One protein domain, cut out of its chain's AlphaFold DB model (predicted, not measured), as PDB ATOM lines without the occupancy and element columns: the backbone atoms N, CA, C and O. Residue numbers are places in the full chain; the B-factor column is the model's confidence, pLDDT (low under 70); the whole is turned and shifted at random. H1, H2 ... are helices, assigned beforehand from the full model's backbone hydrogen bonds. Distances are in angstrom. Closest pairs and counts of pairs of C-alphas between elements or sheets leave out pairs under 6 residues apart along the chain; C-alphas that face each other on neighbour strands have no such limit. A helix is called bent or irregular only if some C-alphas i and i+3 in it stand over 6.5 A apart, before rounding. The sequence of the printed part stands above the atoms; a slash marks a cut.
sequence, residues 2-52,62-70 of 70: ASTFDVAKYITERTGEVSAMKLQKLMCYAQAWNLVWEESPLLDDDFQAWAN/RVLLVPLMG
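What this domain is: This is residues 2 to 52 and 62 to 70 of the 70 residues of the protein "DUF4065 domain-containing protein" of Rubrivivax sp (UniProt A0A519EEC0). Two helices stand about perpendicular to each other, the longer one, H2, running through the middle and the shorter one, H1, packing with its residues 7 to 12 on residues 23 to 27 of H2, while the rest of the printed part is chain with no named element. After H2, residues 38 to 52 form a long unnamed stretch that folds back along H2 and then runs across it, and past a cut residues 62 to 70 lie as a separate unnamed piece near the last part of H2. The printed part has 60 residues with two named helices, H1 then H2, and no named strand; the class is all helix, with 30 residues in the helices. The whole is compact, with a radius of gyration of the C-alphas of 12.0 A, and spans 35 by 24 by 21 A.

How they stand to each other: H1, residues 4 to 15, and H2, residues 20 to 37, touch; their closest C-alphas are those of Ala 8 and Leu 23, 6.9 A apart. H1 touches H2 with residues 7 to 12 alone, and H2 touches H1 with residues 23 to 27 alone. Their lines stand at 73 degrees, about perpendicular, with centres 11.4 A apart. A tight link of 4 residues joins them. In both helices every O i to N i+4 pair is within hydrogen-bond range.

Where its parts are: H1 begins at C-alpha 4, at (-11.861, 22.513, 31.416), and measures 16.2 A from first to last C-alpha. H2 begins at C-alpha 20, at (-4.631, 12.627, 35.255), and ends at C-alpha 37, at (-19.973, 17.449, 14.752), 26.1 A away. Neither helix is bent.

The domain as a whole: The two C-alphas farthest apart are those of Glu 17 and Gly 70, 35.1 A. Residues 53 to 61 are not printed, and C-alphas 52 and 62 are 18.0 A apart across this cut. The C-alphas of residues 38 to 52 lie 8 to 16 A from the mean of the C-alphas. The mean pLDDT of the printed part is 74.6, and residues 44 to 52 and 62 to 70 are under 70.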
ATOM      1  N   ALA A   2     -17.858  25.242  27.630       76.25
ATOM      2  CA  ALA A   2     -17.663  24.705  28.975       76.25
ATOM      3  C   ALA A   2     -16.201  24.911  29.397       76.25
ATOM      4  O   ALA A   2     -15.303  24.856  28.550       76.25
ATOM      5  N   SER A   3     -15.944  25.141  30.687       82.12
ATOM      6  CA  SER A   3     -14.564  25.218  31.167       82.12
ATOM      7  C   SER A   3     -13.936  23.826  31.239       82.12
ATOM      8  O   SER A   3     -14.630  22.812  31.382       82.12
ATOM      9  N   THR A   4     -12.605  23.766  31.208       82.31
ATOM     10  CA  THR A   4     -11.861  22.513  31.416       82.31
ATOM     11  C   THR A   4     -12.251  21.824  32.719       82.31
ATOM     12  O   THR A   4     -12.363  20.599  32.765       82.31
ATOM     13  N   PHE A   5     -12.526  22.600  33.768       84.81
ATOM     14  CA  PHE A   5     -12.937  22.073  35.064       84.81
ATOM     15  C   PHE A   5     -14.330  21.448  35.031       84.81
ATOM     16  O   PHE A   5     -14.528  20.408  35.654       84.81
ATOM     17  N   ASP A   6     -15.269  22.024  34.280       88.38
ATOM     18  CA  ASP A   6     -16.629  21.484  34.165       88.38
ATOM     19  C   ASP A   6     -16.620  20.131  33.454       88.38
ATOM     20  O   ASP A   6     -17.228  19.168  33.922       88.38
ATOM     21  N   VAL A   7     -15.871  20.033  32.352       87.81
ATOM     22  CA  VAL A   7     -15.741  18.784  31.590       87.81
ATOM     23  C   VAL A   7     -14.962  17.742  32.392       87.81
ATOM     24  O   VAL A   7     -15.369  16.581  32.442       87.81
ATOM     25  N   ALA A   8     -13.879  18.140  33.067       88.25
ATOM     26  CA  ALA A   8     -13.117  17.256  33.943       88.25
ATOM     27  C   ALA A   8     -13.995  16.693  35.065       88.25
ATOM     28  O   ALA A   8     -14.044  15.475  35.247       88.25
ATOM     29  N   LYS A   9     -14.738  17.565  35.755       90.44
ATOM     30  CA  LYS A   9     -15.673  17.192  36.816       90.44
ATOM     31  C   LYS A   9     -16.735  16.229  36.296       90.44
ATOM     32  O   LYS A   9     -16.923  15.169  36.891       90.44
ATOM     33  N   TYR A  10     -17.353  16.541  35.157       92.06
ATOM     34  CA  TYR A  10     -18.349  15.675  34.531       92.06
ATOM     35  C   TYR A  10     -17.785  14.283  34.213       92.06
ATOM     36  O   TYR A  10     -18.413  13.269  34.512       92.06
ATOM     37  N   ILE A  11     -16.575  14.203  33.651       90.50
ATOM     38  CA  ILE A  11     -15.936  12.918  33.346       90.50
ATOM     39  C   ILE A  11     -15.664  12.137  34.634       90.50
ATOM     40  O   ILE A  11     -15.994  10.950  34.697       90.50
ATOM     41  N   THR A  12     -15.105  12.770  35.666       90.81
ATOM     42  CA  THR A  12     -14.794  12.097  36.939       90.81
ATOM     43  C   THR A  12     -16.046  11.660  37.697       90.81
ATOM     44  O   THR A  12     -16.062  10.574  38.266       90.81
ATOM     45  N   GLU A  13     -17.135  12.431  37.648       93.81
ATOM     46  CA  GLU A  13     -18.422  12.046  38.248       93.81
ATOM     47  C   GLU A  13     -19.022  10.807  37.568       93.81
ATOM     48  O   GLU A  13     -19.705  10.008  38.207       93.81
ATOM     49  N   ARG A  14     -18.758  10.623  36.269       92.50
ATOM     50  CA  ARG A  14     -19.312   9.520  35.470       92.50
ATOM     51  C   ARG A  14     -18.420   8.283  35.423       92.50
ATOM     52  O   ARG A  14     -18.936   7.177  35.301       92.50
ATOM     53  N   THR A  15     -17.101   8.461  35.475       90.00
ATOM     54  CA  THR A  15     -16.116   7.369  35.362       90.00
ATOM     55  C   THR A  15     -15.474   6.976  36.689       90.00
ATOM     56  O   THR A  15     -14.814   5.939  36.749       90.00
ATOM     57  N   GLY A  16     -15.700   7.754  37.749       89.12
ATOM     58  CA  GLY A  16     -15.022   7.596  39.028       89.12
ATOM     59  C   GLY A  16     -13.596   8.142  38.987       89.12
ATOM     60  O   GLY A  16     -13.238   8.977  38.153       89.12
ATOM     61  N   GLU A  17     -12.768   7.675  39.915       88.81
ATOM     62  CA  GLU A  17     -11.388   8.131  40.028       88.81
ATOM     63  C   GLU A  17     -10.560   7.642  38.829       88.81
ATOM     64  O   GLU A  17     -10.417   6.444  38.570       88.81
ATOM     65  N   VAL A  18     -10.022   8.587  38.060       88.69
ATOM     66  CA  VAL A  18      -9.182   8.318  36.892       88.69
ATOM     67  C   VAL A  18      -7.855   9.045  37.034       88.69
ATOM     68  O   VAL A  18      -7.787  10.152  37.562       88.69
ATOM     69  N   SER A  19      -6.778   8.438  36.535       88.12
ATOM     70  CA  SER A  19      -5.479   9.108  36.518       88.12
ATOM     71  C   SER A  19      -5.530  10.371  35.656       88.12
ATOM     72  O   SER A  19      -6.239  10.417  34.646       88.12
ATOM     73  N   ALA A  20      -4.716  11.371  36.003       84.69
ATOM     74  CA  ALA A  20      -4.631  12.627  35.255       84.69
ATOM     75  C   ALA A  20      -4.398  12.399  33.747       84.69
ATOM     76  O   ALA A  20      -5.046  13.018  32.909       84.69
ATOM     77  N   MET A  21      -3.551  11.426  33.391       81.56
ATOM     78  CA  MET A  21      -3.274  11.048  31.999       81.56
ATOM     79  C   MET A  21      -4.513  10.506  31.266       81.56
ATOM     80  O   MET A  21      -4.733  10.797  30.090       81.56
ATOM     81  N   LYS A  22      -5.339   9.700  31.943       86.00
ATOM     82  CA  LYS A  22      -6.568   9.153  31.356       86.00
ATOM     83  C   LYS A  22      -7.627  10.242  31.202       86.00
ATOM     84  O   LYS A  22      -8.266  10.310  30.155       86.00
ATOM     85  N   LEU A  23      -7.750  11.119  32.197       87.69
ATOM     86  CA  LEU A  23      -8.638  12.276  32.148       87.69
ATOM     87  C   LEU A  23      -8.281  13.204  30.976       87.69
ATOM     88  O   LEU A  23      -9.163  13.586  30.212       87.69
ATOM     89  N   GLN A  24      -6.988  13.477  30.758       82.50
ATOM     90  CA  GLN A  24      -6.535  14.282  29.621       82.50
ATOM     91  C   GLN A  24      -6.891  13.666  28.263       82.50
ATOM     92  O   GLN A  24      -7.348  14.371  27.365       82.50
ATOM     93  N   LYS A  25      -6.739  12.346  28.109       84.88
ATOM     94  CA  LYS A  25      -7.128  11.646  26.872       84.88
ATOM     95  C   LYS A  25      -8.632  11.716  26.614       84.88
ATOM     96  O   LYS A  25      -9.036  11.927  25.475       84.88
ATOM     97  N   LEU A  26      -9.450  11.562  27.656       88.56
ATOM     98  CA  LEU A  26     -10.907  11.652  27.545       88.56
ATOM     99  C   LEU A  26     -11.359  13.062  27.152       88.56
ATOM    100  O   LEU A  26     -12.188  13.200  26.257       88.56
ATOM    101  N   MET A  27     -10.769  14.098  27.754       86.38
ATOM    102  CA  MET A  27     -11.042  15.490  27.380       86.38
ATOM    103  C   MET A  27     -10.637  15.785  25.928       86.38
ATOM    104  O   MET A  27     -11.422  16.365  25.182       86.38
ATOM    105  N   CYS A  28      -9.468  15.306  25.489       83.19
ATOM    106  CA  CYS A  28      -9.016  15.440  24.101       83.19
ATOM    107  C   CYS A  28      -9.976  14.754  23.109       83.19
ATOM    108  O   CYS A  28     -10.319  15.327  22.077       83.19
ATOM    109  N   TYR A  29     -10.473  13.559  23.446       85.69
ATOM    110  CA  TYR A  29     -11.456  12.856  22.622       85.69
ATOM    111  C   TYR A  29     -12.799  13.594  22.558       85.69
ATOM    112  O   TYR A  29     -13.364  13.735  21.477       85.69
ATOM    113  N   ALA A  30     -13.291  14.115  23.686       87.25
ATOM    114  CA  ALA A  30     -14.529  14.896  23.730       87.25
ATOM    115  C   ALA A  30     -14.429  16.181  22.890       87.25
ATOM    116  O   ALA A  30     -15.362  16.523  22.165       87.25
ATOM    117  N   GLN A  31     -13.281  16.862  22.931       83.62
ATOM    118  CA  GLN A  31     -13.032  18.042  22.106       83.62
ATOM    119  C   GLN A  31     -12.939  17.700  20.617       83.62
ATOM    120  O   GLN A  31     -13.533  18.400  19.802       83.62
ATOM    121  N   ALA A  32     -12.242  16.617  20.260       82.94
ATOM    122  CA  ALA A  32     -12.187  16.125  18.888       82.94
ATOM    123  C   ALA A  32     -13.582  15.761  18.357       82.94
ATOM    124  O   ALA A  32     -13.933  16.154  17.250       82.94
ATOM    125  N   TRP A  33     -14.393  15.069  19.163       85.44
ATOM    126  CA  TRP A  33     -15.771  14.728  18.819       85.44
ATOM    127  C   TRP A  33     -16.606  15.983  18.553       85.44
ATOM    128  O   TRP A  33     -17.230  16.094  17.503       85.44
ATOM    129  N   ASN A  34     -16.566  16.962  19.458       84.69
ATOM    130  CA  ASN A  34     -17.332  18.196  19.291       84.69
ATOM    131  C   ASN A  34     -16.888  18.999  18.062       84.69
ATOM    132  O   ASN A  34     -17.724  19.530  17.347       84.69
ATOM    133  N   LEU A  35     -15.586  19.040  17.767       81.62
ATOM    134  CA  LEU A  35     -15.067  19.712  16.575       81.62
ATOM    135  C   LEU A  35     -15.537  19.065  15.268       81.62
ATOM    136  O   LEU A  35     -15.699  19.768  14.278       81.62
ATOM    137  N   VAL A  36     -15.739  17.747  15.248       83.50
ATOM    138  CA  VAL A  36     -16.226  17.034  14.056       83.50
ATOM    139  C   VAL A  36     -17.709  17.306  13.809       83.50
ATOM    140  O   VAL A  36     -18.112  17.428  12.658       83.50
ATOM    141  N   TRP A  37     -18.513  17.377  14.869       83.44
ATOM    142  CA  TRP A  37     -19.973  17.449  14.752       83.44
ATOM    143  C   TRP A  37     -20.535  18.869  14.830       83.44
ATOM    144  O   TRP A  37     -21.443  19.206  14.080       83.44
ATOM    145  N   GLU A  38     -19.996  19.694  15.722       84.06
ATOM    146  CA  GLU A  38     -20.475  21.053  16.001       84.06
ATOM    147  C   GLU A  38     -19.576  22.126  15.365       84.06
ATOM    148  O   GLU A  38     -19.809  23.317  15.559       84.06
ATOM    149  N   GLU A  39     -18.500  21.716  14.674       81.50
ATOM    150  CA  GLU A  39     -17.473  22.590  14.074       81.50
ATOM    151  C   GLU A  39     -16.886  23.629  15.052       81.50
ATOM    152  O   GLU A  39     -16.273  24.623  14.660       81.50
ATOM    153  N   SER A  40     -17.047  23.386  16.355       79.88
ATOM    154  CA  SER A  40     -16.773  24.337  17.426       79.88
ATOM    155  C   SER A  40     -16.067  23.641  18.593       79.88
ATOM    156  O   SER A  40     -16.392  22.495  18.931       79.88
ATOM    157  N   PRO A  41     -15.068  24.279  19.225       75.88
ATOM    158  CA  PRO A  41     -14.373  23.688  20.359       75.88
ATOM    159  C   PRO A  41     -15.300  23.565  21.577       75.88
ATOM    160  O   PRO A  41     -15.981  24.508  21.970       75.88
ATOM    161  N   LEU A  42     -15.303  22.385  22.203       81.31
ATOM    162  CA  LEU A  42     -16.056  22.143  23.444       81.31
ATOM    163  C   LEU A  42     -15.458  22.907  24.639       81.31
ATOM    164  O   LEU A  42     -16.184  23.365  25.524       81.31
ATOM    165  N   LEU A  43     -14.127  23.002  24.642       79.50
ATOM    166  CA  LEU A  43     -13.287  23.564  25.692       79.50
ATOM    167  C   LEU A  43     -12.730  24.913  25.229       79.50
ATOM    168  O   LEU A  43     -12.219  25.009  24.115       79.50
ATOM    169  N   ASP A  44     -12.846  25.928  26.085       66.50
ATOM    170  CA  ASP A  44     -12.381  27.301  25.813       66.50
ATOM    171  C   ASP A  44     -10.870  27.489  26.055       66.50
ATOM    172  O   ASP A  44     -10.235  28.361  25.472       66.50
ATOM    173  N   ASP A  45     -10.281  26.666  26.926       62.25
ATOM    174  CA  ASP A  45      -8.863  26.757  27.279       62.25
ATOM    175  C   ASP A  45      -7.948  26.190  26.187       62.25
ATOM    176  O   ASP A  45      -8.285  25.224  25.494       62.25
ATOM    177  N   ASP A  46      -6.718  26.716  26.137       58.84
ATOM    178  CA  ASP A  46      -5.554  26.086  25.505       58.84
ATOM    179  C   ASP A  46      -5.239  24.753  26.213       58.84
ATOM    180  O   ASP A  46      -4.294  24.616  26.995       58.84
ATOM    181  N   PHE A  47      -6.072  23.741  25.972       59.12
ATOM    182  CA  PHE A  47      -5.942  22.435  26.585       59.12
ATOM    183  C   PHE A  47      -4.718  21.714  26.015       59.12
ATOM    184  O   PHE A  47      -4.724  21.171  24.908       59.12
ATOM    185  N   GLN A  48      -3.628  21.716  26.780       56.00
ATOM    186  CA  GLN A  48      -2.392  21.051  26.394       56.00
ATOM    187  C   GLN A  48      -2.469  19.556  26.731       56.00
ATOM    188  O   GLN A  48      -2.219  19.138  27.860       56.00
ATOM    189  N   ALA A  49      -2.783  18.725  25.737       53.47
ATOM    190  CA  ALA A  49      -2.672  17.275  25.868       53.47
ATOM    191  C   ALA A  49      -1.192  16.859  25.757       53.47
ATOM    192  O   ALA A  49      -0.627  16.806  24.665       53.47
ATOM    193  N   TRP A  50      -0.537  16.595  26.889       53.38
ATOM    194  CA  TRP A  50       0.876  16.203  26.914       53.38
ATOM    195  C   TRP A  50       1.011  14.718  26.566       53.38
ATOM    196  O   TRP A  50       0.669  13.836  27.353       53.38
ATOM    197  N   ALA A  51       1.521  14.424  25.371       48.28
ATOM    198  CA  ALA A  51       1.662  13.066  24.850       48.28
ATOM    199  C   ALA A  51       2.915  12.333  25.376       48.28
ATOM    200  O   ALA A  51       3.625  11.721  24.589       48.28
ATOM    201  N   ASN A  52       3.134  12.310  26.695       42.62
ATOM    202  CA  ASN A  52       4.336  11.805  27.390       42.62
ATOM    203  C   ASN A  52       5.451  12.862  27.526       42.62
ATOM    204  O   ASN A  52       5.659  13.682  26.642       42.62
ATOM    205  N   ARG A  62      -4.380  21.102  16.377       43.81
ATOM    206  CA  ARG A  62      -5.355  21.001  15.299       43.81
ATOM    207  C   ARG A  62      -5.583  19.506  15.206       43.81
ATOM    208  O   ARG A  62      -4.645  18.784  14.876       43.81
ATOM    209  N   VAL A  63      -6.755  19.059  15.644       49.38
ATOM    210  CA  VAL A  63      -7.177  17.660  15.652       49.38
ATOM    211  C   VAL A  63      -7.064  17.129  14.219       49.38
ATOM    212  O   VAL A  63      -8.006  17.152  13.442       49.38
ATOM    213  N   LEU A  64      -5.867  16.692  13.835       41.66
ATOM    214  CA  LEU A  64      -5.562  15.957  12.611       41.66
ATOM    215  C   LEU A  64      -5.726  14.464  12.920       41.66
ATOM    216  O   LEU A  64      -4.835  13.660  12.672       41.66
ATOM    217  N   LEU A  65      -6.855  14.104  13.534       44.91
ATOM    218  CA  LEU A  65      -7.236  12.719  13.815       44.91
ATOM    219  C   LEU A  65      -8.598  12.368  13.212       44.91
ATOM    220  O   LEU A  65      -9.330  11.553  13.761       44.91
ATOM    221  N   VAL A  66      -8.915  12.927  12.044       46.12
ATOM    222  CA  VAL A  66      -9.877  12.292  11.136       46.12
ATOM    223  C   VAL A  66      -9.283  12.330   9.726       46.12
ATOM    224  O   VAL A  66      -9.300  13.366   9.068       46.12
ATOM    225  N   PRO A  67      -8.652  11.219   9.306       42.78
ATOM    226  CA  PRO A  67      -9.307  10.414   8.285       42.78
ATOM    227  C   PRO A  67      -9.165   8.922   8.617       42.78
ATOM    228  O   PRO A  67      -8.279   8.249   8.104       42.78
ATOM    229  N   LEU A  68     -10.015   8.397   9.499       42.00
ATOM    230  CA  LEU A  68     -10.123   6.947   9.735       42.00
ATOM    231  C   LEU A  68     -11.582   6.505   9.912       42.00
ATOM    232  O   LEU A  68     -11.904   5.704  10.782       42.00
ATOM    233  N   MET A  69     -12.466   7.021   9.061       35.97
ATOM    234  CA  MET A  69     -13.686   6.306   8.683       35.97
ATOM    235  C   MET A  69     -13.900   6.480   7.181       35.97
ATOM    236  O   MET A  69     -14.575   7.403   6.731       35.97
ATOM    237  N   GLY A  70     -13.219   5.618   6.429       39.34
ATOM    238  CA  GLY A  70     -13.656   5.119   5.131       39.34
ATOM    239  C   GLY A  70     -14.003   3.645   5.287       39.34
ATOM    240  O   GLY A  70     -13.445   3.028   6.226       39.34
TER     241      GLY A  70